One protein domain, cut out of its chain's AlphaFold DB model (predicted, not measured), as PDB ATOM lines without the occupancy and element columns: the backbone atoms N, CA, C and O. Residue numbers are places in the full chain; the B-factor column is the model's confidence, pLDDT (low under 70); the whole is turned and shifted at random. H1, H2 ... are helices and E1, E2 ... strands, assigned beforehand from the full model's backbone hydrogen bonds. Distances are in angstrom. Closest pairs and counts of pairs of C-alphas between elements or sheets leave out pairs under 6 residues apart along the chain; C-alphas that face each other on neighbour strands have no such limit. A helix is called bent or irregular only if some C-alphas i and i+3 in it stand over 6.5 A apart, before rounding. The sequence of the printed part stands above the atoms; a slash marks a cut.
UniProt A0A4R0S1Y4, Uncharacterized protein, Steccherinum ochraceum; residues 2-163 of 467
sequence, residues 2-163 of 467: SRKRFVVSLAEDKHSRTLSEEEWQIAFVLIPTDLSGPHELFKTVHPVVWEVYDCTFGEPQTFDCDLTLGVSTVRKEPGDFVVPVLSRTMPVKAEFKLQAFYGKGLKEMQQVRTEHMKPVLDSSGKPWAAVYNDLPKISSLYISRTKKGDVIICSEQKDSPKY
ATOM      1  N   SER A   2      48.299  -1.694  37.478       46.28
ATOM      2  CA  SER A   2      49.283  -0.656  37.158       46.28
ATOM      3  C   SER A   2      48.841   0.078  35.893       46.28
ATOM      4  O   SER A   2      48.821  -0.525  34.823       46.28
ATOM      5  N   ARG A   3      48.477   1.365  36.019       58.44
ATOM      6  CA  ARG A   3      48.189   2.218  34.858       58.44
ATOM      7  C   ARG A   3      49.412   2.242  33.955       58.44
ATOM      8  O   ARG A   3      50.518   2.565  34.408       58.44
ATOM      9  N   LYS A   4      49.226   1.824  32.709       66.00
ATOM     10  CA  LYS A   4      50.303   1.726  31.725       66.00
ATOM     11  C   LYS A   4      50.515   3.106  31.115       66.00
ATOM     12  O   LYS A   4      49.585   3.675  30.557       66.00
ATOM     13  N   ARG A   5      51.732   3.624  31.272       78.31
ATOM     14  CA  ARG A   5      52.129   4.979  30.889       78.31
ATOM     15  C   ARG A   5      53.387   4.941  30.046       78.31
ATOM     16  O   ARG A   5      54.307   4.198  30.397       78.31
ATOM     17  N   PHE A   6      53.432   5.768  29.010       80.25
ATOM     18  CA  PHE A   6      54.660   6.078  28.286       80.25
ATOM     19  C   PHE A   6      54.814   7.587  28.124       80.25
ATOM     20  O   PHE A   6      53.834   8.333  28.161       80.25
ATOM     21  N   VAL A   7      56.062   8.026  27.997       85.00
ATOM     22  CA  VAL A   7      56.417   9.445  27.911       85.00
ATOM     23  C   VAL A   7      56.758   9.797  26.472       85.00
ATOM     24  O   VAL A   7      57.495   9.072  25.815       85.00
ATOM     25  N   VAL A   8      56.239  10.912  25.980       87.19
ATOM     26  CA  VAL A   8      56.545  11.441  24.653       87.19
ATOM     27  C   VAL A   8      57.227  12.782  24.818       87.19
ATOM     28  O   VAL A   8      56.706  13.652  25.512       87.19
ATOM     29  N   SER A   9      58.391  12.948  24.202       88.56
ATOM     30  CA  SER A   9      59.176  14.177  24.283       88.56
ATOM     31  C   SER A   9      59.789  14.549  22.941       88.56
ATOM     32  O   SER A   9      60.018  13.703  22.073       88.56
ATOM     33  N   LEU A  10      60.078  15.837  22.770       87.44
ATOM     34  CA  LEU A  10      60.951  16.307  21.700       87.44
ATOM     35  C   LEU A  10      62.408  15.977  22.030       87.44
ATOM     36  O   LEU A  10      62.844  16.105  23.173       87.44
ATOM     37  N   ALA A  11      63.173  15.584  21.018       84.56
ATOM     38  CA  ALA A  11      64.615  15.453  21.132       84.56
ATOM     39  C   ALA A  11      65.269  16.833  21.320       84.56
ATOM     40  O   ALA A  11      64.851  17.824  20.718       84.56
ATOM     41  N   GLU A  12      66.335  16.905  22.121       80.50
ATOM     42  CA  GLU A  12      67.063  18.156  22.375       80.50
ATOM     43  C   GLU A  12      68.046  18.502  21.240       80.50
ATOM     44  O   GLU A  12      69.229  18.758  21.458       80.50
ATOM     45  N   ASP A  13      67.577  18.509  19.996       79.94
ATOM     46  CA  ASP A  13      68.380  18.924  18.848       79.94
ATOM     47  C   ASP A  13      67.840  20.209  18.203       79.94
ATOM     48  O   ASP A  13      66.679  20.600  18.359       79.94
ATOM     49  N   LYS A  14      68.720  20.906  17.473       78.00
ATOM     50  CA  LYS A  14      68.407  22.208  16.863       78.00
ATOM     51  C   LYS A  14      67.246  22.138  15.870       78.00
ATOM     52  O   LYS A  14      66.563  23.137  15.686       78.00
ATOM     53  N   HIS A  15      67.032  21.002  15.213       80.94
ATOM     54  CA  HIS A  15      65.970  20.853  14.224       80.94
ATOM     55  C   HIS A  15      64.637  20.529  14.896       80.94
ATOM     56  O   HIS A  15      63.605  21.035  14.465       80.94
ATOM     57  N   SER A  16      64.643  19.790  15.998       79.06
ATOM     58  CA  SER A  16      63.447  19.515  16.802       79.06
ATOM     59  C   SER A  16      62.853  20.766  17.447       79.06
ATOM     60  O   SER A  16      61.633  20.880  17.535       79.06
ATOM     61  N   ARG A  17      63.678  21.770  17.782       81.38
ATOM     62  CA  ARG A  17      63.182  23.084  18.243       81.38
ATOM     63  C   ARG A  17      62.290  23.784  17.218       81.38
ATOM     64  O   ARG A  17      61.313  24.412  17.605       81.38
ATOM     65  N   THR A  18      62.545  23.588  15.922       84.88
ATOM     66  CA  THR A  18      61.697  24.169  14.866       84.88
ATOM     67  C   THR A  18      60.277  23.596  14.868       84.88
ATOM     68  O   THR A  18      59.355  24.270  14.428       84.88
ATOM     69  N   LEU A  19      60.066  22.378  15.391       83.50
ATOM     70  CA  LEU A  19      58.717  21.817  15.543       83.50
ATOM     71  C   LEU A  19      57.913  22.557  16.613       83.50
ATOM     72  O   LEU A  19      56.710  22.747  16.448       83.50
ATOM     73  N   SER A  20      58.587  22.984  17.682       84.06
ATOM     74  CA  SER A  20      57.996  23.791  18.749       84.06
ATOM     75  C   SER A  20      57.687  25.210  18.263       84.06
ATOM     76  O   SER A  20      56.561  25.674  18.411       84.06
ATOM     77  N   GLU A  21      58.646  25.856  17.591       84.62
ATOM     78  CA  GLU A  21      58.508  27.222  17.058       84.62
ATOM     79  C   GLU A  21      57.426  27.344  15.974       84.62
ATOM     80  O   GLU A  21      56.754  28.366  15.875       84.62
ATOM     81  N   GLU A  22      57.246  26.310  15.149       86.50
ATOM     82  CA  GLU A  22      56.245  26.298  14.077       86.50
ATOM     83  C   GLU A  22      54.868  25.759  14.523       86.50
ATOM     84  O   GLU A  22      53.996  25.577  13.667       86.50
ATOM     85  N   GLU A  23      54.664  25.508  15.820       87.44
ATOM     86  CA  GLU A  23      53.403  25.019  16.403       87.44
ATOM     87  C   GLU A  23      52.914  23.687  15.807       87.44
ATOM     88  O   GLU A  23      51.725  23.481  15.539       87.44
ATOM     89  N   TRP A  24      53.841  22.758  15.561       90.06
ATOM     90  CA  TRP A  24      53.468  21.428  15.092       90.06
ATOM     91  C   TRP A  24      52.846  20.590  16.204       90.06
ATOM     92  O   TRP A  24      53.203  20.665  17.378       90.06
ATOM     93  N   GLN A  25      51.919  19.735  15.799       91.19
ATOM     94  CA  GLN A  25      51.261  18.765  16.655       91.19
ATOM     95  C   GLN A  25      51.452  17.375  16.058       91.19
ATOM     96  O   GLN A  25      51.547  17.220  14.836       91.19
ATOM     97  N   ILE A  26      51.493  16.363  16.921       90.38
ATOM     98  CA  ILE A  26      51.574  14.955  16.541       90.38
ATOM     99  C   ILE A  26      50.340  14.235  17.057       90.38
ATOM    100  O   ILE A  26      50.146  14.108  18.261       90.38
ATOM    101  N   ALA A  27      49.508  13.756  16.138       90.00
ATOM    102  CA  ALA A  27      48.358  12.926  16.449       90.00
ATOM    103  C   ALA A  27      48.752  11.451  16.393       90.00
ATOM    104  O   ALA A  27      49.217  10.948  15.365       90.00
ATOM    105  N   PHE A  28      48.507  10.747  17.489       88.75
ATOM    106  CA  PHE A  28      48.536   9.297  17.545       88.75
ATOM    107  C   PHE A  28      47.142   8.786  17.201       88.75
ATOM    108  O   PHE A  28      46.171   9.070  17.897       88.75
ATOM    109  N   VAL A  29      47.033   8.057  16.099       85.50
ATOM    110  CA  VAL A  29      45.765   7.638  15.505       85.50
ATOM    111  C   VAL A  29      45.650   6.125  15.590       85.50
ATOM    112  O   VAL A  29      46.546   5.397  15.156       85.50
ATOM    113  N   LEU A  30      44.537   5.647  16.142       82.06
ATOM    114  CA  LEU A  30      44.213   4.226  16.187       82.06
ATOM    115  C   LEU A  30      43.539   3.809  14.888       82.06
ATOM    116  O   LEU A  30      42.467   4.304  14.534       82.06
ATOM    117  N   ILE A  31      44.171   2.863  14.205       80.69
ATOM    118  CA  ILE A  31      43.687   2.273  12.966       80.69
ATOM    119  C   ILE A  31      43.347   0.808  13.253       80.69
ATOM    120  O   ILE A  31      44.238   0.040  13.625       80.69
ATOM    121  N   PRO A  32      42.079   0.397  13.118       72.75
ATOM    122  CA  PRO A  32      41.710  -1.002  13.282       72.75
ATOM    123  C   PRO A  32      42.281  -1.818  12.113       72.75
ATOM    124  O   PRO A  32      42.073  -1.453  10.956       72.75
ATOM    125  N   THR A  33      43.023  -2.890  12.403       69.19
ATOM    126  CA  THR A  33      43.688  -3.698  11.368       69.19
ATOM    127  C   THR A  33      42.967  -5.001  11.059       69.19
ATOM    128  O   THR A  33      42.877  -5.321   9.884       69.19
ATOM    129  N   ASP A  34      42.398  -5.696  12.054       63.25
ATOM    130  CA  ASP A  34      41.641  -6.942  11.842       63.25
ATOM    131  C   ASP A  34      40.644  -7.221  12.983       63.25
ATOM    132  O   ASP A  34      40.922  -6.966  14.160       63.25
ATOM    133  N   LEU A  35      39.478  -7.782  12.637       60.03
ATOM    134  CA  LEU A  35      38.498  -8.321  13.587       60.03
ATOM    135  C   LEU A  35      38.473  -9.853  13.516       60.03
ATOM    136  O   LEU A  35      38.446 -10.438  12.437       60.03
ATOM    137  N   SER A  36      38.417 -10.525  14.668       53.69
ATOM    138  CA  SER A  36      38.265 -11.984  14.721       53.69
ATOM    139  C   SER A  36      36.822 -12.443  14.418       53.69
ATOM    140  O   SER A  36      35.874 -11.970  15.058       53.69
ATOM    141  N   GLY A  37      36.651 -13.454  13.556       58.94
ATOM    142  CA  GLY A  37      35.357 -14.126  13.314       58.94
ATOM    143  C   GLY A  37      34.325 -13.249  12.585       58.94
ATOM    144  O   GLY A  37      34.732 -12.257  12.004       58.94
ATOM    145  N   PRO A  38      33.009 -13.565  12.586       59.03
ATOM    146  CA  PRO A  38      32.005 -13.030  11.637       59.03
ATOM    147  C   PRO A  38      31.647 -11.536  11.815       59.03
ATOM    148  O   PRO A  38      30.565 -11.089  11.432       59.03
ATOM    149  N   HIS A  39      32.522 -10.768  12.454       58.31
ATOM    150  CA  HIS A  39      32.369  -9.354  12.726       58.31
ATOM    151  C   HIS A  39      33.092  -8.573  11.632       58.31
ATOM    152  O   HIS A  39      34.296  -8.718  11.448       58.31
ATOM    153  N   GLU A  40      32.356  -7.725  10.924       56.69
ATOM    154  CA  GLU A  40      32.933  -6.716  10.039       56.69
ATOM    155  C   GLU A  40      32.926  -5.380  10.793       56.69
ATOM    156  O   GLU A  40      31.993  -5.077  11.549       56.69
ATOM    157  N   LEU A  41      33.974  -4.570  10.613       56.94
ATOM    158  CA  LEU A  41      33.917  -3.175  11.040       56.94
ATOM    159  C   LEU A  41      32.783  -2.537  10.244       56.94
ATOM    160  O   LEU A  41      32.738  -2.657   9.017       56.94
ATOM    161  N   PHE A  42      31.853  -1.866  10.923       51.69
ATOM    162  CA  PHE A  42      30.880  -1.053  10.204       51.69
ATOM    163  C   PHE A  42      31.667  -0.065   9.330       51.69
ATOM    164  O   PHE A  42      32.687   0.457   9.780       51.69
ATOM    165  N   LYS A  43      31.229   0.190   8.087       46.44
ATOM    166  CA  LYS A  43      31.939   1.031   7.090       46.44
ATOM    167  C   LYS A  43      32.387   2.421   7.595       46.44
ATOM    168  O   LYS A  43      33.123   3.104   6.895       46.44
ATOM    169  N   THR A  44      31.953   2.838   8.782       46.34
ATOM    170  CA  THR A  44      32.268   4.108   9.443       46.34
ATOM    171  C   THR A  44      33.168   3.975  10.679       46.34
ATOM    172  O   THR A  44      33.182   4.894  11.498       46.34
ATOM    173  N   VAL A  45      33.909   2.875  10.888       54.72
ATOM    174  CA  VAL A  45      34.976   2.888  11.911       54.72
ATOM    175  C   VAL A  45      36.144   3.703  11.365       54.72
ATOM    176  O   VAL A  45      37.077   3.186  10.756       54.72
ATOM    177  N   HIS A  46      36.026   5.018  11.521       59.62
ATOM    178  CA  HIS A  46      37.037   5.981  11.122       59.62
ATOM    179  C   HIS A  46      38.266   5.862  12.033       59.62
ATOM    180  O   HIS A  46      38.105   5.566  13.219       59.62
ATOM    181  N   PRO A  47      39.482   6.111  11.513       67.94
ATOM    182  CA  PRO A  47      40.655   6.314  12.350       67.94
ATOM    183  C   PRO A  47      40.352   7.363  13.422       67.94
ATOM    184  O   PRO A  47      39.867   8.454  13.114       67.94
ATOM    185  N   VAL A  48      40.603   7.020  14.682       72.44
ATOM    186  CA  VAL A  48      40.296   7.893  15.823       72.44
ATOM    187  C   VAL A  48      41.599   8.484  16.338       72.44
ATOM    188  O   VAL A  48      42.553   7.735  16.565       72.44
ATOM    189  N   VAL A  49      41.649   9.811  16.531       76.94
ATOM    190  CA  VAL A  49      42.729  10.419  17.321       76.94
ATOM    191  C   VAL A  49      42.633   9.834  18.716       76.94
ATOM    192  O   VAL A  49      41.644  10.038  19.414       76.94
ATOM    193  N   TRP A  50      43.653   9.089  19.098       79.25
ATOM    194  CA  TRP A  50      43.782   8.585  20.446       79.25
ATOM    195  C   TRP A  50      44.313   9.682  21.357       79.25
ATOM    196  O   TRP A  50      43.672  10.005  22.347       79.25
ATOM    197  N   GLU A  51      45.426  10.297  20.962       85.19
ATOM    198  CA  GLU A  51      46.080  11.360  21.718       85.19
ATOM    199  C   GLU A  51      46.799  12.339  20.787       85.19
ATOM    200  O   GLU A  51      47.217  11.967  19.685       85.19
ATOM    201  N   VAL A  52      46.966  13.587  21.232       87.50
ATOM    202  CA  VAL A  52      47.729  14.612  20.501       87.50
ATOM    203  C   VAL A  52      48.849  15.152  21.372       87.50
ATOM    204  O   VAL A  52      48.600  15.808  22.380       87.50
ATOM    205  N   TYR A  53      50.087  14.943  20.933       88.25
ATOM    206  CA  TYR A  53      51.254  15.602  21.497       88.25
ATOM    207  C   TYR A  53      51.443  16.978  20.855       88.25
ATOM    208  O   TYR A  53      51.527  17.105  19.633       88.25
ATOM    209  N   ASP A  54      51.516  18.013  21.681       87.56
ATOM    210  CA  ASP A  54      51.712  19.390  21.236       87.56
ATOM    211  C   ASP A  54      53.166  19.807  21.445       87.56
ATOM    212  O   ASP A  54      53.631  19.917  22.581       87.56
ATOM    213  N   CYS A  55      53.881  20.019  20.339       84.62
ATOM    214  CA  CYS A  55      55.307  20.318  20.357       84.62
ATOM    215  C   CYS A  55      55.609  21.723  20.905       84.62
ATOM    216  O   CYS A  55      56.753  21.989  21.271       84.62
ATOM    217  N   THR A  56      54.617  22.617  20.996       78.56
ATOM    218  CA  THR A  56      54.810  23.990  21.505       78.56
ATOM    219  C   THR A  56      55.276  24.026  22.956       78.56
ATOM    220  O   THR A  56      56.059  24.894  23.326       78.56
ATOM    221  N   PHE A  57      54.860  23.057  23.774       73.50
ATOM    222  CA  PHE A  57      55.205  23.049  25.193       73.50
ATOM    223  C   PHE A  57      56.653  22.635  25.450       73.50
ATOM    224  O   PHE A  57      57.188  22.960  26.502       73.50
ATOM    225  N   GLY A  58      57.296  21.900  24.533       68.06
ATOM    226  CA  GLY A  58      58.664  21.387  24.711       68.06
ATOM    227  C   GLY A  58      58.820  20.330  25.814       68.06
ATOM    228  O   GLY A  58      59.784  19.568  25.810       68.06
ATOM    229  N   GLU A  59      57.865  20.255  26.739       78.56
ATOM    230  CA  GLU A  59      57.882  19.360  27.882       78.56
ATOM    231  C   GLU A  59      57.462  17.930  27.500       78.56
ATOM    232  O   GLU A  59      56.607  17.723  26.622       78.56
ATOM    233  N   PRO A  60      58.043  16.914  28.159       84.44
ATOM    234  CA  PRO A  60      57.582  15.541  28.035       84.44
ATOM    235  C   PRO A  60      56.129  15.388  28.509       84.44
ATOM    236  O   PRO A  60      55.792  15.763  29.632       84.44
ATOM    237  N   GLN A  61      55.271  14.783  27.688       85.19
ATOM    238  CA  GLN A  61      53.883  14.468  28.042       85.19
ATOM    239  C   GLN A  61      53.739  12.973  28.315       85.19
ATOM    240  O   GLN A  61      54.335  12.141  27.635       85.19
ATOM    241  N   THR A  62      52.961  12.622  29.336       83.31
ATOM    242  CA  THR A  62      52.702  11.223  29.685       83.31
ATOM    243  C   THR A  62      51.332  10.817  29.170       83.31
ATOM    244  O   THR A  62      50.342  11.440  29.544       83.31
ATOM    245  N   PHE A  63      51.275   9.756  28.369       81.19
ATOM    246  CA  PHE A  63      50.021   9.206  27.860       81.19
ATOM    247  C   PHE A  63      49.620   7.943  28.623       81.19
ATOM    248  O   PHE A  63      50.461   7.084  28.908       81.19
ATOM    249  N   ASP A  64      48.330   7.842  28.952       77.44
ATOM    250  CA  ASP A  64      47.723   6.700  29.640       77.44
ATOM    251  C   ASP A  64      47.099   5.732  28.618       77.44
ATOM    252  O   ASP A  64      46.179   6.083  27.884       77.44
ATOM    253  N   CYS A  65      47.543   4.472  28.607       66.94
ATOM    254  CA  CYS A  65      47.030   3.438  27.691       66.94
ATOM    255  C   CYS A  65      45.743   2.744  28.172       66.94
ATOM    256  O   CYS A  65      45.333   1.737  27.593       66.94
ATOM    257  N   ASP A  66      45.105   3.230  29.237       61.59
ATOM    258  CA  ASP A  66      43.955   2.571  29.873       61.59
ATOM    259  C   ASP A  66      42.617   2.957  29.217       61.59
ATOM    260  O   ASP A  66      41.611   3.207  29.885       61.59
ATOM    261  N   LEU A  67      42.574   2.992  27.883       55.38
ATOM    262  CA  LEU A  67      41.339   3.253  27.157       55.38
ATOM    263  C   LEU A  67      40.545   1.966  26.945       55.38
ATOM    264  O   LEU A  67      40.959   1.032  26.258       55.38
ATOM    265  N   THR A  68      39.346   1.947  27.529       52.06
ATOM    266  CA  THR A  68      38.299   1.005  27.134       52.06
ATOM    267  C   THR A  68      37.736   1.520  25.812       52.06
ATOM    268  O   THR A  68      36.833   2.351  25.800       52.06
ATOM    269  N   LEU A  69      38.324   1.105  24.687       54.75
ATOM    270  CA  LEU A  69      37.834   1.490  23.363       54.75
ATOM    271  C   LEU A  69      36.430   0.908  23.161       54.75
ATOM    272  O   LEU A  69      36.254  -0.294  22.960       54.75
ATOM    273  N   GLY A  70      35.417   1.769  23.242       49.66
ATOM    274  CA  GLY A  70      34.039   1.428  22.918       49.66
ATOM    275  C   GLY A  70      33.868   1.321  21.409       49.66
ATOM    276  O   GLY A  70      33.420   2.268  20.770       49.66
ATOM    277  N   VAL A  71      34.236   0.184  20.819       52.09
ATOM    278  CA  VAL A  71      33.963  -0.064  19.400       52.09
ATOM    279  C   VAL A  71      32.547  -0.601  19.256       52.09
ATOM    280  O   VAL A  71      32.210  -1.651  19.800       52.09
ATOM    281  N   SER A  72      31.711   0.119  18.506       52.56
ATOM    282  CA  SER A  72      30.414  -0.402  18.076       52.56
ATOM    283  C   SER A  72      30.652  -1.411  16.958       52.56
ATOM    284  O   SER A  72      31.003  -1.035  15.840       52.56
ATOM    285  N   THR A  73      30.518  -2.698  17.266       52.06
ATOM    286  CA  THR A  73      30.606  -3.771  16.274       52.06
ATOM    287  C   THR A  73      29.221  -4.114  15.741       52.06
ATOM    288  O   THR A  73      28.206  -3.993  16.432       52.06
ATOM    289  N   VAL A  74      29.173  -4.560  14.490       56.25
ATOM    290  CA  VAL A  74      27.973  -5.160  13.914       56.25
ATOM    291  C   VAL A  74      28.225  -6.627  13.622       56.25
ATOM    292  O   VAL A  74      29.351  -7.033  13.323       56.25
ATOM    293  N   ARG A  75      27.169  -7.433  13.718       57.00
ATOM    294  CA  ARG A  75      27.212  -8.832  13.304       57.00
ATOM    295  C   ARG A  75      26.517  -8.967  11.957       57.00
ATOM    296  O   ARG A  75      25.397  -8.484  11.782       57.00
ATOM    297  N   LYS A  76      27.188  -9.643  11.028       59.28
ATOM    298  CA  LYS A  76      26.627 -10.015   9.732       59.28
ATOM    299  C   LYS A  76      25.960 -11.381   9.863       59.28
ATOM    300  O   LYS A  76      26.618 -12.357  10.223       59.28
ATOM    301  N   GLU A  77      24.651 -11.439   9.645       73.88
ATOM    302  CA  GLU A  77      23.894 -12.696   9.650       73.88
ATOM    303  C   GLU A  77      23.843 -13.308   8.233       73.88
ATOM    304  O   GLU A  77      24.056 -12.601   7.241       73.88
ATOM    305  N   PRO A  78      23.560 -14.619   8.096       59.03
ATOM    306  CA  PRO A  78      23.350 -15.251   6.795       59.03
ATOM    307  C   PRO A  78      22.208 -14.555   6.031       59.03
ATOM    308  O   PRO A  78      21.059 -14.599   6.466       59.03
ATOM    309  N   GLY A  79      22.527 -13.911   4.903       67.88
ATOM    310  CA  GLY A  79      21.567 -13.152   4.082       67.88
ATOM    311  C   GLY A  79      21.832 -11.644   3.960       67.88
ATOM    312  O   GLY A  79      20.914 -10.922   3.591       67.88
ATOM    313  N   ASP A  80      23.044 -11.164   4.274       61.09
ATOM    314  CA  ASP A  80      23.467  -9.747   4.192       61.09
ATOM    315  C   ASP A  80      22.699  -8.767   5.099       61.09
ATOM    316  O   ASP A  80      22.833  -7.547   4.987       61.09
ATOM    317  N   PHE A  81      21.950  -9.279   6.077       59.88
ATOM    318  CA  PHE A  81      21.346  -8.453   7.118       59.88
ATOM    319  C   PHE A  81      22.395  -8.052   8.165       59.88
ATOM    320  O   PHE A  81      23.125  -8.893   8.698       59.88
ATOM    321  N   VAL A  82      22.443  -6.756   8.479       58.12
ATOM    322  CA  VAL A  82      23.315  -6.188   9.513       58.12
ATOM    323  C   VAL A  82      22.482  -5.919  10.758       58.12
ATOM    324  O   VAL A  82      21.592  -5.069  10.738       58.12
ATOM    325  N   VAL A  83      22.771  -6.630  11.848       56.94
ATOM    326  CA  VAL A  83      22.116  -6.387  13.139       56.94
ATOM    327  C   VAL A  83      23.066  -5.563  14.014       56.94
ATOM    328  O   VAL A  83      24.179  -6.029  14.296       56.94
ATOM    329  N   PRO A  84      22.679  -4.347  14.448       54.59
ATOM    330  CA  PRO A  84      23.470  -3.593  15.407       54.59
ATOM    331  C   PRO A  84      23.526  -4.375  16.720       54.59
ATOM    332  O   PRO A  84      22.495  -4.668  17.330       54.59
ATOM    333  N   VAL A  85      24.733  -4.731  17.160       54.56
ATOM    334  CA  VAL A  85      24.914  -5.321  18.485       54.56
ATOM    335  C   VAL A  85      24.756  -4.173  19.473       54.56
ATOM    336  O   VAL A  85      25.636  -3.323  19.573       54.56
ATOM    337  N   LEU A  86      23.598  -4.111  20.143       45.38
ATOM    338  CA  LEU A  86      23.299  -3.168  21.228       45.38
ATOM    339  C   LEU A  86      24.545  -2.987  22.094       45.38
ATOM    340  O   LEU A  86      25.004  -3.952  22.705       45.38
ATOM    341  N   SER A  87      25.085  -1.768  22.060       45.75
ATOM    342  CA  SER A  87      26.377  -1.322  22.576       45.75
ATOM    343  C   SER A  87      26.801  -2.071  23.836       45.75
ATOM    344  O   SER A  87      26.509  -1.675  24.962       45.75
ATOM    345  N   ARG A  88      27.508  -3.179  23.640       39.38
ATOM    346  CA  ARG A  88      28.280  -3.834  24.684       39.38
ATOM    347  C   ARG A  88      29.721  -3.483  24.391       39.38
ATOM    348  O   ARG A  88      30.204  -3.764  23.297       39.38
ATOM    349  N   THR A  89      30.396  -2.887  25.368       42.94
ATOM    350  CA  THR A  89      31.855  -2.902  25.506       42.94
ATOM    351  C   THR A  89      32.296  -4.362  25.564       42.94
ATOM    352  O   THR A  89      32.549  -4.934  26.620       42.94
ATOM    353  N   MET A  90      32.283  -5.028  24.416       35.41
ATOM    354  CA  MET A  90      32.889  -6.332  24.285       35.41
ATOM    355  C   MET A  90      34.395  -6.091  24.247       35.41
ATOM    356  O   MET A  90      34.833  -5.185  23.536       35.41
ATOM    357  N   PRO A  91      35.202  -6.870  24.982       45.12
ATOM    358  CA  PRO A  91      36.630  -6.949  24.731       45.12
ATOM    359  C   PRO A  91      36.789  -7.590  23.354       45.12
ATOM    360  O   PRO A  91      36.921  -8.807  23.214       45.12
ATOM    361  N   VAL A  92      36.643  -6.780  22.309       44.66
ATOM    362  CA  VAL A  92      36.873  -7.224  20.949       44.66
ATOM    363  C   VAL A  92      38.351  -7.581  20.916       44.66
ATOM    364  O   VAL A  92      39.197  -6.742  21.225       44.66
ATOM    365  N   LYS A  93      38.669  -8.832  20.570       53.09
ATOM    366  CA  LYS A  93      40.016  -9.229  20.139       53.09
ATOM    367  C   LYS A  93      40.288  -8.583  18.774       53.09
ATOM    368  O   LYS A  93      40.416  -9.269  17.769       53.09
ATOM    369  N   ALA A  94      40.225  -7.260  18.736       57.69
ATOM    370  CA  ALA A  94      40.572  -6.440  17.602       57.69
ATOM    371  C   ALA A  94      42.021  -6.028  17.801       57.69
ATOM    372  O   ALA A  94      42.390  -5.517  18.864       57.69
ATOM    373  N   GLU A  95      42.840  -6.274  16.791       67.19
ATOM    374  CA  GLU A  95      44.165  -5.682  16.757       67.19
ATOM    375  C   GLU A  95      44.027  -4.254  16.234       67.19
ATOM    376  O   GLU A  95      43.436  -4.004  15.181       67.19
ATOM    377  N   PHE A  96      44.539  -3.306  17.016       75.19
ATOM    378  CA  PHE A  96      44.658  -1.915  16.608       75.19
ATOM    379  C   PHE A  96      46.120  -1.612  16.341       75.19
ATOM    380  O   PHE A  96      47.002  -1.970  17.127       75.19
ATOM    381  N   LYS A  97      46.360  -0.893  15.253       84.00
ATOM    382  CA  LYS A  97      47.648  -0.311  14.922       84.00
ATOM    383  C   LYS A  97      47.605   1.170  15.267       84.00
ATOM    384  O   LYS A  97      46.769   1.907  14.756       84.00
ATOM    385  N   LEU A  98      48.500   1.602  16.143       87.69
ATOM    386  CA  LEU A  98      48.739   3.009  16.410       87.69
ATOM    387  C   LEU A  98      49.693   3.547  15.342       87.69
ATOM    388  O   LEU A  98      50.759   2.972  15.132       87.69
ATOM    389  N   GLN A  99      49.318   4.632  14.676       91.25
ATOM    390  CA  GLN A  99      50.181   5.375  13.755       91.25
ATOM    391  C   GLN A  99      50.318   6.818  14.218       91.25
ATOM    392  O   GLN A  99      49.400   7.363  14.824       91.25
ATOM    393  N   ALA A 100      51.458   7.436  13.927       92.12
ATOM    394  CA  ALA A 100      51.706   8.829  14.265       92.12
ATOM    395  C   ALA A 100      51.684   9.696  13.004       92.12
ATOM    396  O   ALA A 100      52.303   9.369  11.989       92.12
ATOM    397  N   PHE A 101      50.983  10.818  13.086       92.31
ATOM    398  CA  PHE A 101      50.878  11.814  12.030       92.31
ATOM    399  C   PHE A 101      51.222  13.184  12.591       92.31
ATOM    400  O   PHE A 101      50.944  13.449  13.755       92.31
ATOM    401  N   TYR A 102      51.799  14.060  11.773       92.56
ATOM    402  CA  TYR A 102      52.114  15.425  12.174       92.56
ATOM    403  C   TYR A 102      51.450  16.453  11.255       92.56
ATOM    404  O   TYR A 102      51.264  16.237  10.051       92.56
ATOM    405  N   GLY A 103      51.049  17.570  11.855       90.50
ATOM    406  CA  GLY A 103      50.226  18.606  11.239       90.50
ATOM    407  C   GLY A 103      50.091  19.829  12.142       90.50
ATOM    408  O   GLY A 103      50.531  19.813  13.289       90.50
ATOM    409  N   LYS A 104      49.459  20.882  11.625       88.44
ATOM    410  CA  LYS A 104      49.020  22.038  12.419       88.44
ATOM    411  C   LYS A 104      47.511  21.952  12.645       88.44
ATOM    412  O   LYS A 104      46.804  21.442  11.776       88.44
ATOM    413  N   GLY A 105      47.027  22.429  13.793       84.56
ATOM    414  CA  GLY A 105      45.594  22.437  14.123       84.56
ATOM    415  C   GLY A 105      44.968  21.045  14.305       84.56
ATOM    416  O   GLY A 105      43.761  20.886  14.163       84.56
ATOM    417  N   LEU A 106      45.766  20.018  14.614       83.75
ATOM    418  CA  LEU A 106      45.287  18.647  14.824       83.75
ATOM    419  C   LEU A 106      44.323  18.530  16.010       83.75
ATOM    420  O   LEU A 106      43.375  17.754  15.942       83.75
ATOM    421  N   LYS A 107      44.523  19.318  17.075       80.00
ATOM    422  CA  LYS A 107      43.620  19.351  18.244       80.00
ATOM    423  C   LYS A 107      42.198  19.812  17.909       80.00
ATOM    424  O   LYS A 107      41.260  19.456  18.613       80.00
ATOM    425  N   GLU A 108      42.040  20.604  16.853       78.62
ATOM    426  CA  GLU A 108      40.755  21.175  16.431       78.62
ATOM    427  C   GLU A 108      40.003  20.245  15.465       78.62
ATOM    428  O   GLU A 108      38.825  20.457  15.167       78.62
ATOM    429  N   MET A 109      40.656  19.178  14.986       71.62
ATOM    430  CA  MET A 109      40.051  18.221  14.068       71.62
ATOM    431  C   MET A 109      39.173  17.214  14.821       71.62
ATOM    432  O   MET A 109      39.667  16.307  15.485       71.62
ATOM    433  N   GLN A 110      37.852  17.318  14.651       56.59
ATOM    434  CA  GLN A 110      36.897  16.325  15.174       56.59
ATOM    435  C   GLN A 110      36.994  14.955  14.475       56.59
ATOM    436  O   GLN A 110      36.600  13.942  15.049       56.59
ATOM    437  N   GLN A 111      37.498  14.909  13.236       63.53
ATOM    438  CA  GLN A 111      37.733  13.678  12.477       63.53
ATOM    439  C   GLN A 111      39.078  13.758  11.754       63.53
ATOM    440  O   GLN A 111      39.343  14.713  11.022       63.53
ATOM    441  N   VAL A 112      39.909  12.728  11.925       62.56
ATOM    442  CA  VAL A 112      41.201  12.620  11.239       62.56
ATOM    443  C   VAL A 112      40.960  12.264   9.787       62.56
ATOM    444  O   VAL A 112      40.674  11.115   9.449       62.56
ATOM    445  N   ARG A 113      41.135  13.240   8.904       70.50
ATOM    446  CA  ARG A 113      41.342  12.961   7.486       70.50
ATOM    447  C   ARG A 113      42.834  12.760   7.268       70.50
ATOM    448  O   ARG A 113      43.587  13.723   7.146       70.50
ATOM    449  N   THR A 114      43.265  11.500   7.274       69.88
ATOM    450  CA  THR A 114      44.683  11.119   7.131       69.88
ATOM    451  C   THR A 114      45.310  11.643   5.835       69.88
ATOM    452  O   THR A 114      46.513  11.861   5.789       69.88
ATOM    453  N   GLU A 115      44.498  11.938   4.817       74.94
ATOM    454  CA  GLU A 115      44.891  12.570   3.548       74.94
ATOM    455  C   GLU A 115      45.466  13.993   3.682       74.94
ATOM    456  O   GLU A 115      46.180  14.453   2.791       74.94
ATOM    457  N   HIS A 116      45.195  14.692   4.790       77.19
ATOM    458  CA  HIS A 116      45.705  16.043   5.052       77.19
ATOM    459  C   HIS A 116      46.853  16.078   6.064       77.19
ATOM    460  O   HIS A 116      47.340  17.155   6.409       77.19
ATOM    461  N   MET A 117      47.295  14.914   6.541       85.81
ATOM    462  CA  MET A 117      48.365  14.806   7.523       85.81
ATOM    463  C   MET A 117      49.577  14.115   6.918       85.81
ATOM    464  O   MET A 117      49.458  13.253   6.049       85.81
ATOM    465  N   LYS A 118      50.767  14.475   7.398       90.31
ATOM    466  CA  LYS A 118      51.994  13.791   6.989       90.31
ATOM    467  C   LYS A 118      52.307  12.675   7.986       90.31
ATOM    468  O   LYS A 118      52.199  12.908   9.191       90.31
ATOM    469  N   PRO A 119      52.681  11.471   7.525       93.06
ATOM    470  CA  PRO A 119      53.060  10.396   8.429       93.06
ATOM    471  C   PRO A 119      54.368  10.754   9.130       93.06
ATOM    472  O   PRO A 119      55.314  11.215   8.489       93.06
ATOM    473  N   VAL A 120      54.429  10.523  10.437       93.06
ATOM    474  CA  VAL A 120      55.696  10.543  11.168       93.06
ATOM    475  C   VAL A 120      56.456   9.275  10.807       93.06
ATOM    476  O   VAL A 120      55.866   8.197  10.743       93.06
ATOM    477  N   LEU A 121      57.746   9.397  10.527       94.56
ATOM    478  CA  LEU A 121      58.576   8.282  10.091       94.56
ATOM    479  C   LEU A 121      59.283   7.619  11.283       94.56
ATOM    480  O   LEU A 121      59.421   8.200  12.352       94.56
ATOM    481  N   ASP A 122      59.734   6.389  11.120       92.06
ATOM    482  CA  ASP A 122      60.668   5.731  12.023       92.06
ATOM    483  C   ASP A 122      62.120   6.046  11.619       92.06
ATOM    484  O   ASP A 122      62.389   6.739  10.633       92.06
ATOM    485  N   SER A 123      63.083   5.510  12.370       85.69
ATOM    486  CA  SER A 123      64.515   5.661  12.076       85.69
ATOM    487  C   SER A 123      64.946   5.055  10.732       85.69
ATOM    488  O   SER A 123      66.023   5.381  10.235       85.69
ATOM    489  N   SER A 124      64.118   4.204  10.117       85.19
ATOM    490  CA  SER A 124      64.347   3.626   8.790       85.19
ATOM    491  C   SER A 124      63.736   4.453   7.649       85.19
ATOM    492  O   SER A 124      63.969   4.144   6.479       85.19
ATOM    493  N   GLY A 125      62.977   5.506   7.971       87.81
ATOM    494  CA  GLY A 125      62.272   6.350   7.007       87.81
ATOM    495  C   GLY A 125      60.912   5.801   6.563       87.81
ATOM    496  O   GLY A 125      60.367   6.275   5.567       87.81
ATOM    497  N   LYS A 126      60.352   4.806   7.262       91.25
ATOM    498  CA  LYS A 126      59.002   4.268   7.003       91.25
ATOM    499  C   LYS A 126      57.986   4.891   7.965       91.25
ATOM    500  O   LYS A 126      58.385   5.296   9.045       91.25
ATOM    501  N   PRO A 127      56.681   4.964   7.636       93.12
ATOM    502  CA  PRO A 127      55.673   5.459   8.574       93.12
ATOM    503  C   PRO A 127      55.706   4.694   9.900       93.12
ATOM    504  O   PRO A 127      55.542   3.470   9.918       93.12
ATOM    505  N   TRP A 128      55.903   5.420  10.999       93.69
ATOM    506  CA  TRP A 128      55.972   4.846  12.331       93.69
ATOM    507  C   TRP A 128      54.632   4.217  12.701       93.69
ATOM    508  O   TRP A 128      53.564   4.821  12.542       93.69
ATOM    509  N   ALA A 129      54.692   2.990  13.213       91.06
ATOM    510  CA  ALA A 129      53.522   2.314  13.725       91.06
ATOM    511  C   ALA A 129      53.863   1.331  14.842       91.06
ATOM    512  O   ALA A 129      54.888   0.655  14.793       91.06
ATOM    513  N   ALA A 130      52.947   1.187  15.793       88.50
ATOM    514  CA  ALA A 130      53.027   0.206  16.864       88.50
ATOM    515  C   ALA A 130      51.716  -0.577  16.960       88.50
ATOM    516  O   ALA A 130      50.635  -0.026  16.757       88.50
ATOM    517  N   VAL A 131      51.789  -1.862  17.296       84.62
ATOM    518  CA  VAL A 131      50.590  -2.610  17.689       84.62
ATOM    519  C   VAL A 131      50.162  -2.094  19.062       84.62
ATOM    520  O   VAL A 131      50.990  -1.978  19.964       84.62
ATOM    521  N   TYR A 132      48.879  -1.791  19.246       79.38
ATOM    522  CA  TYR A 132      48.360  -1.236  20.502       79.38
ATOM    523  C   TYR A 132      48.723  -2.105  21.717       79.38
ATOM    524  O   TYR A 132      49.120  -1.602  22.767       79.38
ATOM    525  N   ASN A 133      48.682  -3.429  21.542       77.06
ATOM    526  CA  ASN A 133      49.054  -4.407  22.568       77.06
ATOM    527  C   ASN A 133      50.543  -4.366  22.955       77.06
ATOM    528  O   ASN A 133      50.892  -4.821  24.045       77.06
ATOM    529  N   ASP A 134      51.402  -3.807  22.099       82.31
ATOM    530  CA  ASP A 134      52.839  -3.653  22.327       82.31
ATOM    531  C   ASP A 134      53.221  -2.283  22.902       82.31
ATOM    532  O   ASP A 134      54.323  -2.148  23.431       82.31
ATOM    533  N   LEU A 135      52.313  -1.297  22.916       80.19
ATOM    534  CA  LEU A 135      52.535  -0.008  23.593       80.19
ATOM    535  C   LEU A 135      53.034  -0.136  25.043       80.19
ATOM    536  O   LEU A 135      53.895   0.647  25.427       80.19
ATOM    537  N   PRO A 136      52.595  -1.117  25.862       79.19
ATOM    538  CA  PRO A 136      53.101  -1.272  27.227       79.19
ATOM    539  C   PRO A 136      54.596  -1.607  27.312       79.19
ATOM    540  O   PRO A 136      55.184  -1.468  28.386       79.19
ATOM    541  N   LYS A 137      55.194  -2.088  26.215       83.81
ATOM    542  CA  LYS A 137      56.629  -2.373  26.114       83.81
ATOM    543  C   LYS A 137      57.433  -1.108  25.818       83.81
ATOM    544  O   LYS A 137      58.632  -1.098  26.070       83.81
ATOM    545  N   ILE A 138      56.789  -0.056  25.311       85.94
ATOM    546  CA  ILE A 138      57.404   1.236  25.010       85.94
ATOM    547  C   ILE A 138      57.430   2.068  26.294       85.94
ATOM    548  O   ILE A 138      56.391   2.331  26.896       85.94
ATOM    549  N   SER A 139      58.619   2.470  26.738       85.25
ATOM    550  CA  SER A 139      58.782   3.371  27.884       85.25
ATOM    551  C   SER A 139      58.696   4.838  27.472       85.25
ATOM    552  O   SER A 139      58.110   5.649  28.193       85.25
ATOM    553  N   SER A 140      59.259   5.165  26.310       86.44
ATOM    554  CA  SER A 140      59.427   6.540  25.842       86.44
ATOM    555  C   SER A 140      59.407   6.617  24.314       86.44
ATOM    556  O   SER A 140      59.898   5.715  23.633       86.44
ATOM    557  N   LEU A 141      58.843   7.698  23.775       89.44
ATOM    558  CA  LEU A 141      58.939   8.082  22.368       89.44
ATOM    559  C   LEU A 141      59.639   9.437  22.270       89.44
ATOM    560  O   LEU A 141      59.205  10.409  22.885       89.44
ATOM    561  N   TYR A 142      60.682   9.502  21.452       90.31
ATOM    562  CA  TYR A 142      61.415  10.724  21.157       90.31
ATOM    563  C   TYR A 142      61.098  11.166  19.739       90.31
ATOM    564  O   TYR A 142      61.297  10.408  18.788       90.31
ATOM    565  N   ILE A 143      60.609  12.389  19.602       90.44
ATOM    566  CA  ILE A 143      60.264  12.999  18.323       90.44
ATOM    567  C   ILE A 143      61.405  13.907  17.897       90.44
ATOM    568  O   ILE A 143      61.831  14.762  18.675       90.44
ATOM    569  N   SER A 144      61.851  13.784  16.651       90.25
ATOM    570  CA  SER A 144      62.794  14.745  16.090       90.25
ATOM    571  C   SER A 144      62.510  15.133  14.651       90.25
ATOM    572  O   SER A 144      61.742  14.477  13.948       90.25
ATOM    573  N   ARG A 145      63.116  16.239  14.206       90.19
ATOM    574  CA  ARG A 145      63.053  16.690  12.811       90.19
ATOM    575  C   ARG A 145      64.398  16.475  12.135       90.19
ATOM    576  O   ARG A 145      65.442  16.884  12.632       90.19
ATOM    577  N   THR A 146      64.394  15.854  10.967       87.62
ATOM    578  CA  THR A 146      65.608  15.666  10.170       87.62
ATOM    579  C   THR A 146      66.004  16.962   9.456       87.62
ATOM    580  O   THR A 146      65.188  17.863   9.259       87.62
ATOM    581  N   LYS A 147      67.247  17.025   8.953       83.50
ATOM    582  CA  LYS A 147      67.733  18.124   8.089       83.50
ATOM    583  C   LYS A 147      66.863  18.339   6.837       83.50
ATOM    584  O   LYS A 147      66.850  19.435   6.288       83.50
ATOM    585  N   LYS A 148      66.150  17.304   6.374       85.69
ATOM    586  CA  LYS A 148      65.249  17.360   5.208       85.69
ATOM    587  C   LYS A 148      63.846  17.871   5.550       85.69
ATOM    588  O   LYS A 148      63.039  18.070   4.649       85.69
ATOM    589  N   GLY A 149      63.564  18.089   6.833       86.31
ATOM    590  CA  GLY A 149      62.269  18.542   7.327       86.31
ATOM    591  C   GLY A 149      61.307  17.416   7.708       86.31
ATOM    592  O   GLY A 149      60.243  17.728   8.239       86.31
ATOM    593  N   ASP A 150      61.678  16.149   7.488       90.94
ATOM    594  CA  ASP A 150      60.879  14.988   7.901       90.94
ATOM    595  C   ASP A 150      60.857  14.853   9.424       90.94
ATOM    596  O   ASP A 150      61.885  15.058  10.072       90.94
ATOM    597  N   VAL A 151      59.711  14.470   9.984       91.38
ATOM    598  CA  VAL A 151      59.557  14.189  11.417       91.38
ATOM    599  C   VAL A 151      59.721  12.694  11.648       91.38
ATOM    600  O   VAL A 151      59.085  11.898  10.954       91.38
ATOM    601  N   ILE A 152      60.562  12.322  12.610       92.00
ATOM    602  CA  ILE A 152      60.852  10.937  12.982       92.00
ATOM    603  C   ILE A 152      60.501  10.663  14.450       92.00
ATOM    604  O   ILE A 152      60.612  11.552  15.291       92.00
ATOM    605  N   ILE A 153      60.105   9.426  14.758       92.00
ATOM    606  CA  ILE A 153      59.926   8.905  16.118       92.00
ATOM    607  C   ILE A 153      60.911   7.766  16.375       92.00
ATOM    608  O   ILE A 153      60.989   6.798  15.615       92.00
ATOM    609  N   CYS A 154      61.595   7.850  17.514       88.75
ATOM    610  CA  CYS A 154      62.395   6.777  18.094       88.75
ATOM    611  C   CYS A 154      61.715   6.269  19.369       88.75
ATOM    612  O   CYS A 154      61.387   7.058  20.249       88.75
ATOM    613  N   SER A 155      61.518   4.957  19.491       87.44
ATOM    614  CA  SER A 155      60.910   4.339  20.675       87.44
ATOM    615  C   SER A 155      61.949   3.628  21.536       87.44
ATOM    616  O   SER A 155      62.700   2.799  21.026       87.44
ATOM    617  N   GLU A 156      61.936   3.881  22.839       85.06
ATOM    618  CA  GLU A 156      62.709   3.141  23.838       85.06
ATOM    619  C   GLU A 156      61.820   2.065  24.475       85.06
ATOM    620  O   GLU A 156      60.643   2.315  24.753       85.06
ATOM    621  N   GLN A 157      62.357   0.861  24.691       82.88
ATOM    622  CA  GLN A 157      61.608  -0.241  25.296       82.88
ATOM    623  C   GLN A 157      62.024  -0.468  26.750       82.88
ATOM    624  O   GLN A 157      63.206  -0.449  27.088       82.88
ATOM    625  N   LYS A 158      61.041  -0.749  27.607       65.25
ATOM    626  CA  LYS A 158      61.182  -0.823  29.070       65.25
ATOM    627  C   LYS A 158      62.173  -1.890  29.564       65.25
ATOM    628  O   LYS A 158      62.747  -1.715  30.635       65.25
ATOM    629  N   ASP A 159      62.379  -2.942  28.771       59.00
ATOM    630  CA  ASP A 159      63.272  -4.070  29.073       59.00
ATOM    631  C   ASP A 159      64.581  -4.040  28.257       59.00
ATOM    632  O   ASP A 159      65.362  -4.988  28.298       59.00
ATOM    633  N   SER A 160      64.835  -2.957  27.512       46.81
ATOM    634  CA  SER A 160      66.135  -2.735  26.872       46.81
ATOM    635  C   SER A 160      67.112  -2.102  27.874       46.81
ATOM    636  O   SER A 160      66.691  -1.273  28.689       46.81
ATOM    637  N   PRO A 161      68.403  -2.491  27.888       37.88
ATOM    638  CA  PRO A 161      69.378  -1.867  28.775       37.88
ATOM    639  C   PRO A 161      69.391  -0.355  28.526       37.88
ATOM    640  O   PRO A 161      69.545   0.083  27.388       37.88
ATOM    641  N   LYS A 162      69.191   0.434  29.593       33.94
ATOM    642  CA  LYS A 162      69.155   1.902  29.543       33.94
ATOM    643  C   LYS A 162      70.466   2.428  28.968       33.94
ATOM    644  O   LYS A 162      71.455   2.568  29.686       33.94
ATOM    645  N   TYR A 163      70.477   2.730  27.678       35.09
ATOM    646  CA  TYR A 163      71.514   3.563  27.103       35.09
ATOM    647  C   TYR A 163      71.185   5.000  27.486       35.09
ATOM    648  O   TYR A 163      70.085   5.479  27.229       35.09
TER     649      TYR A 163
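What this domain is: This is residues 2 to 163 of the 467 residues of an uncharacterized protein of Steccherinum ochraceum (UniProt A0A4R0S1Y4). Two strongly twisted sheets of four strands each form a sandwich, E4 E1 E9 E10 against E3 E2 E7 E8, only partly face to face and with their strands crossed. The short helix H1 lies at one end of the long axis, and the small hairpin of E5 and E6 lies beyond the sandwich at the other end; the short H2 joins E8 in one sheet to E9 in the other. The printed part has 162 residues with two named helices and ten named strands, in the order E1 H1 E2 E3 E4 E5 E6 E7 E8 H2 E9 E10. The first sheet is mixed, the second and the E5 E6 pair are antiparallel; the class is mostly strand, though under half of the residues are in named elements. The whole is compact, with a radius of gyration of the C-alphas of 17.6 A, yet elongated, spanning 60 by 36 by 26 A.

Where its parts are: E1 takes residues 5 to 10, 17.0 A long, beginning at C-alpha 5 (52.129, 4.979, 30.889). H1 is residues 14 to 21, and E2, the longest strand, runs through residues 25 to 35, 30.1 A from C-alpha 25 (51.261, 18.765, 16.655). E3 is residues 48 to 54, 17.1 A, and E4 residues 61 to 64. E5, residues 74 to 76, and E6, residues 82 to 84, are short. E7 spans residues 94 to 103, 27.6 A, and E8 residues 129 to 131. H2, residues 132 to 137, is irregular, only just: C-alphas 133 and 136 are 6.9 A apart. E9, residues 138 to 145, is 20.5 A long, and E10, residues 151 to 157, is 20.1 A long, ending at C-alpha 157 (61.608, -0.241, 25.296).

How they stand to each other: In the sheet E4 E1 E9 E10, E1 and E9 are parallel at 16 degrees, with N 141 and O 7 2.8 A apart. E4 is antiparallel to E1, with N 8 and O 61 at 2.8 A, and E9 and E10 form a hairpin, with N 139 and O 156 at 2.8 A. In the sheet E3 E2 E7 E8, E2 and E7 are antiparallel at 156 degrees, with N 29 and O 99 at 2.8 A. E2 and E3 form a hairpin, with N 28 and O 51 at 2.8 A, as do E7 and E8, with N 98 and O 130 at 2.8 A. In the sandwich, two sheets face to face, the facing parts are 9.3 A centre to centre and the strands of the one stand at 38 degrees to those of the other. H1 is at the level of the first sheet, its height 2.8 A; the closest C-alphas of H1 and E9 are those of Ser 16 and Ser 144, 4.9 A apart. H1 only grazes the second sheet, with residues 19 to 20. H2 stands up from the first sheet at a height of 8.1 A, only just over E1 with 3 of its C-alphas. It is also on the second sheet, height 4.9 A, over none of its strands; its closest C-alphas to E7 are Tyr 132 and Phe 96, 5.4 A. In the hairpin of E5 and E6, N 83 and O 75 are 3.2 A apart, and residues 39 to 40 pair with residues 74 to 75 of E5. Within hydrogen-bond range are 1 of 4 O i to N i+4 pairs in H1 and 0 of 2 in H2, beside 3 of 5 and 2 of 3 O i to N i+3 pairs.

The domain as a whole: The two C-alphas farthest apart, those of Lys 14 and Gly 79, are 60.1 A apart. The printed part has no cut. The links E2 to E3, with 12 residues, and E7 to E8, with 25, are long. The mean pLDDT of the printed part is 74.0, and 59 residues are under 70, among them 33 to 47, 65 to 76, 78 to 95 and 158 to 163.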